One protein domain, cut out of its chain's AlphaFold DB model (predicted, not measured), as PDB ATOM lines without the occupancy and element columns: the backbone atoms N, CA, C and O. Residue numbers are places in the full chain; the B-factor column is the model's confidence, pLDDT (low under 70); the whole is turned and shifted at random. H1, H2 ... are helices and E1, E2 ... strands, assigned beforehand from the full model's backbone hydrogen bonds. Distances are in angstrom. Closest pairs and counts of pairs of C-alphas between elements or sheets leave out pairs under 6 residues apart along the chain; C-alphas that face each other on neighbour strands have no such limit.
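This is residues 7 to 69 of the 79 residues of a protein of Caenorhabditis remanei (UniProt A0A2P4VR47). A long hairpin of two antiparallel strands, E1 and E2, has the short helix H1 near E2, while residues 54 to 69 stick out as an arm that holds H2. The printed part has 63 residues, with two named strands and two named helices in the order E1, E2, H1, H2; the class is mixed, with under half of the residues in named elements. It is loose, with a radius of gyration of the C-alphas of 14.7 A and spans of 35 by 30 by 23 A.

E1, residues 13 to 20, and E2, residues 23 to 30, form an antiparallel hairpin at 160 degrees; N 14 and O 29, 2.8 A apart, are within hydrogen-bond range. H1, residues 39 to 43, is near E2, with 5 pairs of C-alphas within 10 A. H2, residues 59 to 67, is apart from E1, E2 and H1. In both helices every O i to N i+4 pair is within hydrogen-bond range.

E1 runs 21.3 A from C-alpha 13 at (151.206, 114.887, 171.776), E2 22.6 A, H1 6.4 A, and H2 12.1 A to C-alpha 67 at (173.270, 111.849, 154.189).

The C-alphas farthest apart, of Lys 45 and Glu 61, are 37.4 A apart. The link from H1 to H2 is long, 15 residues. The printed part has no cut, and no printed residue has a pLDDT under 70.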
ATOM      1  N   PRO A   7     146.549 109.955 174.655       92.50
ATOM      2  CA  PRO A   7     147.774 110.650 175.039       92.50
ATOM      3  C   PRO A   7     149.016 109.841 174.644       92.50
ATOM      4  O   PRO A   7     149.077 108.640 174.890       92.50
ATOM      5  N   GLN A   8     150.027 110.526 174.108       91.50
ATOM      6  CA  GLN A   8     151.380 110.019 173.856       91.50
ATOM      7  C   GLN A   8     152.392 110.860 174.656       91.50
ATOM      8  O   GLN A   8     153.024 111.771 174.103       91.50
ATOM      9  N   PRO A   9     152.543 110.615 175.974       90.94
ATOM     10  CA  PRO A   9     153.352 111.459 176.853       90.94
ATOM     11  C   PRO A   9     154.819 111.581 176.431       90.94
ATOM     12  O   PRO A   9     155.371 112.675 176.497       90.94
ATOM     13  N   GLU A  10     155.431 110.497 175.944       89.31
ATOM     14  CA  GLU A  10     156.840 110.479 175.511       89.31
ATOM     15  C   GLU A  10     157.109 111.399 174.314       89.31
ATOM     16  O   GLU A  10     158.194 111.965 174.177       89.31
ATOM     17  N   HIS A  11     156.102 111.593 173.463       87.88
ATOM     18  CA  HIS A  11     156.182 112.449 172.282       87.88
ATOM     19  C   HIS A  11     155.601 113.850 172.529       87.88
ATOM     20  O   HIS A  11     155.774 114.754 171.703       87.88
ATOM     21  N   GLY A  12     154.939 114.056 173.674       92.50
ATOM     22  CA  GLY A  12     154.300 115.318 174.037       92.50
ATOM     23  C   GLY A  12     153.126 115.672 173.126       92.50
ATOM     24  O   GLY A  12     152.910 116.850 172.838       92.50
ATOM     25  N   VAL A  13     152.386 114.675 172.631       93.94
ATOM     26  CA  VAL A  13     151.206 114.887 171.776       93.94
ATOM     27  C   VAL A  13     150.025 114.028 172.218       93.94
ATOM     28  O   VAL A  13     150.190 112.962 172.797       93.94
ATOM     29  N   HIS A  14     148.818 114.493 171.936       94.31
ATOM     30  CA  HIS A  14     147.638 113.656 171.803       94.31
ATOM     31  C   HIS A  14     147.465 113.270 170.340       94.31
ATOM     32  O   HIS A  14     147.696 114.101 169.457       94.31
ATOM     33  N   THR A  15     147.019 112.041 170.096       94.19
ATOM     34  CA  THR A  15     146.800 111.530 168.745       94.19
ATOM     35  C   THR A  15     145.380 111.012 168.565       94.19
ATOM     36  O   THR A  15     144.776 110.450 169.483       94.19
ATOM     37  N   VAL A  16     144.840 111.215 167.367       94.75
ATOM     38  CA  VAL A  16     143.656 110.514 166.858       94.75
ATOM     39  C   VAL A  16     144.032 109.931 165.503       94.75
ATOM     40  O   VAL A  16     144.538 110.652 164.643       94.75
ATOM     41  N   PHE A  17     143.771 108.642 165.307       92.69
ATOM     42  CA  PHE A  17     144.033 107.967 164.040       92.69
ATOM     43  C   PHE A  17     142.751 107.839 163.225       92.69
ATOM     44  O   PHE A  17     141.735 107.332 163.701       92.69
ATOM     45  N   VAL A  18     142.812 108.286 161.974       93.38
ATOM     46  CA  VAL A  18     141.797 108.008 160.960       93.38
ATOM     47  C   VAL A  18     142.389 106.988 159.998       93.38
ATOM     48  O   VAL A  18     143.256 107.311 159.185       93.38
ATOM     49  N   GLU A  19     141.933 105.748 160.128       92.50
ATOM     50  CA  GLU A  19     142.370 104.637 159.288       92.50
ATOM     51  C   GLU A  19     141.711 104.716 157.907       92.50
ATOM     52  O   GLU A  19     140.485 104.823 157.784       92.50
ATOM     53  N   LEU A  20     142.537 104.654 156.865       92.38
ATOM     54  CA  LEU A  20     142.129 104.531 155.470       92.38
ATOM     55  C   LEU A  20     142.608 103.169 154.935       92.38
ATOM     56  O   LEU A  20     143.533 102.581 155.493       92.38
ATOM     57  N   PRO A  21     142.044 102.652 153.828       94.44
ATOM     58  CA  PRO A  21     142.429 101.337 153.305       94.44
ATOM     59  C   PRO A  21     143.922 101.179 152.970       94.44
ATOM     60  O   PRO A  21     144.424 100.060 152.922       94.44
ATOM     61  N   ASN A  22     144.625 102.280 152.700       93.75
ATOM     62  CA  ASN A  22     146.010 102.293 152.231       93.75
ATOM     63  C   ASN A  22     146.956 103.159 153.079       93.75
ATOM     64  O   ASN A  22     148.145 103.225 152.767       93.75
ATOM     65  N   SER A  23     146.453 103.866 154.091       94.44
ATOM     66  CA  SER A  23     147.249 104.778 154.915       94.44
ATOM     67  C   SER A  23     146.502 105.173 156.187       94.44
ATOM     68  O   SER A  23     145.352 104.802 156.392       94.44
ATOM     69  N   ASN A  24     147.156 105.957 157.042       92.81
ATOM     70  CA  ASN A  24     146.538 106.542 158.224       92.81
ATOM     71  C   ASN A  24     146.713 108.057 158.189       92.81
ATOM     72  O   ASN A  24     147.792 108.548 157.846       92.81
ATOM     73  N   ILE A  25     145.674 108.791 158.581       94.31
ATOM     74  CA  ILE A  25     145.802 110.205 158.936       94.31
ATOM     75  C   ILE A  25     145.940 110.278 160.453       94.31
ATOM     76  O   ILE A  25     145.068 109.816 161.189       94.31
ATOM     77  N   GLU A  26     147.036 110.868 160.913       94.12
ATOM     78  CA  GLU A  26     147.295 111.105 162.328       94.12
ATOM     79  C   GLU A  26     147.021 112.574 162.654       94.12
ATOM     80  O   GLU A  26     147.714 113.480 162.186       94.12
ATOM     81  N   LEU A  27     145.974 112.819 163.439       94.69
ATOM     82  CA  LEU A  27     145.650 114.147 163.945       94.69
ATOM     83  C   LEU A  27     146.408 114.364 165.250       94.69
ATOM     84  O   LEU A  27     146.251 113.589 166.193       94.69
ATOM     85  N   LEU A  28     147.209 115.426 165.300       94.56
ATOM     86  CA  LEU A  28     148.075 115.739 166.431       94.56
ATOM     87  C   LEU A  28     147.587 116.988 167.164       94.56
ATOM     88  O   LEU A  28     147.335 118.023 166.543       94.56
ATOM     89  N   HIS A  29     147.532 116.916 168.491       93.88
ATOM     90  CA  HIS A  29     147.332 118.075 169.360       93.88
ATOM     91  C   HIS A  29     148.420 118.114 170.444       93.88
ATOM     92  O   HIS A  29     148.848 117.049 170.887       93.88
ATOM     93  N   PRO A  30     148.913 119.289 170.874       94.69
ATOM     94  CA  PRO A  30     149.905 119.364 171.942       94.69
ATOM     95  C   PRO A  30     149.453 118.647 173.221       94.69
ATOM     96  O   PRO A  30     148.295 118.750 173.623       94.69
ATOM     97  N   PHE A  31     150.375 117.942 173.878       93.31
ATOM     98  CA  PHE A  31     150.174 117.380 175.213       93.31
ATOM     99  C   PHE A  31     151.277 117.859 176.159       93.31
ATOM    100  O   PHE A  31     152.467 117.680 175.888       93.31
ATOM    101  N   GLY A  32     150.866 118.449 177.282       88.31
ATOM    102  CA  GLY A  32     151.763 119.043 178.272       88.31
ATOM    103  C   GLY A  32     152.423 120.349 177.810       88.31
ATOM    104  O   GLY A  32     152.371 120.737 176.645       88.31
ATOM    105  N   GLU A  33     153.085 121.036 178.740       84.06
ATOM    106  CA  GLU A  33     153.648 122.377 178.503       84.06
ATOM    107  C   GLU A  33     154.891 122.389 177.593       84.06
ATOM    108  O   GLU A  33     155.270 123.431 177.064       84.06
ATOM    109  N   LYS A  34     155.537 121.233 177.394       84.00
ATOM    110  CA  LYS A  34     156.781 121.087 176.612       84.00
ATOM    111  C   LYS A  34     156.575 120.352 175.286       84.00
ATOM    112  O   LYS A  34     157.505 119.728 174.776       84.00
ATOM    113  N   SER A  35     155.366 120.398 174.729       86.38
ATOM    114  CA  SER A  35     155.064 119.728 173.465       86.38
ATOM    115  C   SER A  35     155.959 120.230 172.326       86.38
ATOM    116  O   SER A  35     156.031 121.427 172.041       86.38
ATOM    117  N   SER A  36     156.602 119.294 171.624       84.25
ATOM    118  CA  SER A  36     157.488 119.590 170.491       84.25
ATOM    119  C   SER A  36     156.765 120.249 169.311       84.25
ATOM    120  O   SER A  36     157.397 120.936 168.508       84.25
ATOM    121  N   ILE A  37     155.442 120.087 169.226       90.06
ATOM    122  CA  ILE A  37     154.632 120.633 168.137       90.06
ATOM    123  C   ILE A  37     153.973 121.968 168.488       90.06
ATOM    124  O   ILE A  37     153.385 122.557 167.591       90.06
ATOM    125  N   GLN A  38     154.080 122.479 169.725       92.56
ATOM    126  CA  GLN A  38     153.346 123.671 170.197       92.56
ATOM    127  C   GLN A  38     153.569 124.923 169.332       92.56
ATOM    128  O   GLN A  38     152.660 125.733 169.146       92.56
ATOM    129  N   ALA A  39     154.765 125.082 168.766       91.19
ATOM    130  CA  ALA A  39     155.073 126.208 167.889       91.19
ATOM    131  C   ALA A  39     154.231 126.212 166.596       91.19
ATOM    132  O   ALA A  39     153.953 127.280 166.049       91.19
ATOM    133  N   PHE A  40     153.804 125.040 166.113       93.44
ATOM    134  CA  PHE A  40     153.045 124.901 164.872       93.44
ATOM    135  C   PHE A  40     151.617 125.472 164.958       93.44
ATOM    136  O   PHE A  40     151.322 126.349 164.146       93.44
ATOM    137  N   PRO A  41     150.741 125.074 165.909       90.56
ATOM    138  CA  PRO A  41     149.407 125.660 166.040       90.56
ATOM    139  C   PRO A  41     149.449 127.128 166.482       90.56
ATOM    140  O   PRO A  41     148.580 127.902 166.095       90.56
ATOM    141  N   ASN A  42     150.487 127.562 167.212       91.69
ATOM    142  CA  ASN A  42     150.667 128.985 167.535       91.69
ATOM    143  C   ASN A  42     150.825 129.843 166.267       91.69
ATOM    144  O   ASN A  42     150.349 130.979 166.221       91.69
ATOM    145  N   LYS A  43     151.500 129.302 165.244       94.25
ATOM    146  CA  LYS A  43     151.723 129.972 163.957       94.25
ATOM    147  C   LYS A  43     150.577 129.735 162.965       94.25
ATOM    148  O   LYS A  43     150.249 130.639 162.204       94.25
ATOM    149  N   ASN A  44     149.964 128.552 162.997       94.75
ATOM    150  CA  ASN A  44     148.888 128.111 162.107       94.75
ATOM    151  C   ASN A  44     147.635 127.797 162.940       94.75
ATOM    152  O   ASN A  44     147.386 126.643 163.293       94.75
ATOM    153  N   LYS A  45     146.870 128.835 163.292       92.31
ATOM    154  CA  LYS A  45     145.753 128.739 164.253       92.31
ATOM    155  C   LYS A  45     144.640 127.780 163.822       92.31
ATOM    156  O   LYS A  45     144.037 127.145 164.677       92.31
ATOM    157  N   ASP A  46     144.431 127.640 162.517       94.62
ATOM    158  CA  ASP A  46     143.409 126.756 161.942       94.62
ATOM    159  C   ASP A  46     143.929 125.322 161.707       94.62
ATOM    160  O   ASP A  46     143.232 124.477 161.148       94.62
ATOM    161  N   GLY A  47     145.164 125.030 162.134       93.44
ATOM    162  CA  GLY A  47     145.850 123.769 161.867       93.44
ATOM    163  C   GLY A  47     146.530 123.732 160.496       93.44
ATOM    164  O   GLY A  47     146.747 124.754 159.847       93.44
ATOM    165  N   GLY A  48     146.939 122.534 160.072       95.31
ATOM    166  CA  GLY A  48     147.604 122.317 158.786       95.31
ATOM    167  C   GLY A  48     148.351 120.985 158.715       95.31
ATOM    168  O   GLY A  48     148.453 120.259 159.703       95.31
ATOM    169  N   MET A  49     148.902 120.674 157.539       94.50
ATOM    170  CA  MET A  49     149.767 119.505 157.360       94.50
ATOM    171  C   MET A  49     151.136 119.765 157.999       94.50
ATOM    172  O   MET A  49     151.835 120.696 157.606       94.50
ATOM    173  N   HIS A  50     151.515 118.942 158.978       92.44
ATOM    174  CA  HIS A  50     152.793 119.081 159.679       92.44
ATOM    175  C   HIS A  50     153.922 118.346 158.947       92.44
ATOM    176  O   HIS A  50     154.976 118.918 158.686       92.44
ATOM    177  N   HIS A  51     153.722 117.066 158.643       92.06
ATOM    178  CA  HIS A  51     154.688 116.221 157.949       92.06
ATOM    179  C   HIS A  51     153.976 115.028 157.302       92.06
ATOM    180  O   HIS A  51     152.797 114.784 157.555       92.06
ATOM    181  N   ILE A  52     154.710 114.286 156.474       93.88
ATOM    182  CA  ILE A  52     154.277 113.017 155.884       93.88
ATOM    183  C   ILE A  52     155.243 111.942 156.377       93.88
ATOM    184  O   ILE A  52     156.457 112.139 156.338       93.88
ATOM    185  N   CYS A  53     154.708 110.815 156.843       93.62
ATOM    186  CA  CYS A  53     155.500 109.644 157.192       93.62
ATOM    187  C   CYS A  53     155.528 108.684 155.998       93.62
ATOM    188  O   CYS A  53     154.477 108.338 155.459       93.62
ATOM    189  N   ILE A  54     156.724 108.279 155.571       92.88
ATOM    190  CA  ILE A  54     156.919 107.321 154.480       92.88
ATOM    191  C   ILE A  54     157.786 106.190 155.009       92.88
ATOM    192  O   ILE A  54     158.890 106.418 155.502       92.88
ATOM    193  N   GLU A  55     157.283 104.967 154.894       92.75
ATOM    194  CA  GLU A  55     158.025 103.783 155.300       92.75
ATOM    195  C   GLU A  55     159.135 103.460 154.298       92.75
ATOM    196  O   GLU A  55     158.989 103.594 153.081       92.75
ATOM    197  N   VAL A  56     160.263 102.997 154.827       95.62
ATOM    198  CA  VAL A  56     161.405 102.524 154.045       95.62
ATOM    199  C   VAL A  56     161.747 101.103 154.465       95.62
ATOM    200  O   VAL A  56     161.583 100.732 155.624       95.62
ATOM    201  N   ARG A  57     162.256 100.299 153.528       96.31
ATOM    202  CA  ARG A  57     162.595  98.890 153.797       96.31
ATOM    203  C   ARG A  57     163.701  98.731 154.845       96.31
ATOM    204  O   ARG A  57     163.653  97.801 155.638       96.31
ATOM    205  N   ASN A  58     164.692  99.624 154.836       96.19
ATOM    206  CA  ASN A  58     165.804  99.632 155.781       96.19
ATOM    207  C   ASN A  58     166.139 101.077 156.168       96.19
ATOM    208  O   ASN A  58     166.568 101.873 155.330       96.19
ATOM    209  N   ILE A  59     165.949 101.416 157.446       92.94
ATOM    210  CA  ILE A  59     166.169 102.778 157.940       92.94
ATOM    211  C   ILE A  59     167.642 103.197 157.878       92.94
ATOM    212  O   ILE A  59     167.926 104.350 157.571       92.94
ATOM    213  N   GLN A  60     168.583 102.277 158.104       93.19
ATOM    214  CA  GLN A  60     170.014 102.596 158.102       93.19
ATOM    215  C   GLN A  60     170.511 102.904 156.687       93.19
ATOM    216  O   GLN A  60     171.236 103.879 156.476       93.19
ATOM    217  N   GLU A  61     170.059 102.127 155.702       95.69
ATOM    218  CA  GLU A  61     170.348 102.392 154.289       95.69
ATOM    219  C   GLU A  61     169.718 103.710 153.825       95.69
ATOM    220  O   GLU A  61     170.390 104.508 153.172       95.69
ATOM    221  N   ALA A  62     168.463 103.979 154.207       93.81
ATOM    222  CA  ALA A  62     167.780 105.224 153.858       93.81
ATOM    223  C   ALA A  62     168.486 106.453 154.452       93.81
ATOM    224  O   ALA A  62     168.735 107.423 153.737       93.81
ATOM    225  N   VAL A  63     168.868 106.402 155.732       91.62
ATOM    226  CA  VAL A  63     169.620 107.483 156.390       91.62
ATOM    227  C   VAL A  63     170.963 107.706 155.696       91.62
ATOM    228  O   VAL A  63     171.290 108.847 155.374       91.62
ATOM    229  N   SER A  64     171.721 106.642 155.413       92.75
ATOM    230  CA  SER A  64     173.004 106.738 154.700       92.75
ATOM    231  C   SER A  64     172.843 107.367 153.310       92.75
ATOM    232  O   SER A  64     173.564 108.301 152.956       92.75
ATOM    233  N   ALA A  65     171.837 106.924 152.549       92.25
ATOM    234  CA  ALA A  65     171.546 107.433 151.211       92.25
ATOM    235  C   ALA A  65     171.086 108.900 151.196       92.25
ATOM    236  O   ALA A  65     171.319 109.599 150.211       92.25
ATOM    237  N   VAL A  66     170.412 109.380 152.246       91.94
ATOM    238  CA  VAL A  66     170.022 110.795 152.352       91.94
ATOM    239  C   VAL A  66     171.210 111.652 152.807       91.94
ATOM    240  O   VAL A  66     171.429 112.716 152.229       91.94
ATOM    241  N   LYS A  67     172.031 111.168 153.756       89.94
ATOM    242  CA  LYS A  67     173.270 111.849 154.189       89.94
ATOM    243  C   LYS A  67     174.252 112.049 153.033       89.94
ATOM    244  O   LYS A  67     174.841 113.118 152.923       89.94
ATOM    245  N   SER A  68     174.404 111.056 152.152       93.31
ATOM    246  CA  SER A  68     175.315 111.146 150.999       93.31
ATOM    247  C   SER A  68     174.861 112.128 149.916       93.31
ATOM    248  O   SER A  68     175.664 112.523 149.078       93.31
ATOM    249  N   LYS A  69     173.586 112.532 149.933       91.88
ATOM    250  CA  LYS A  69     172.997 113.496 148.995       91.88
ATOM    251  C   LYS A  69     172.979 114.934 149.527       91.88
ATOM    252  O   LYS A  69     172.311 115.774 148.937       91.88
TER     253      LYS A  69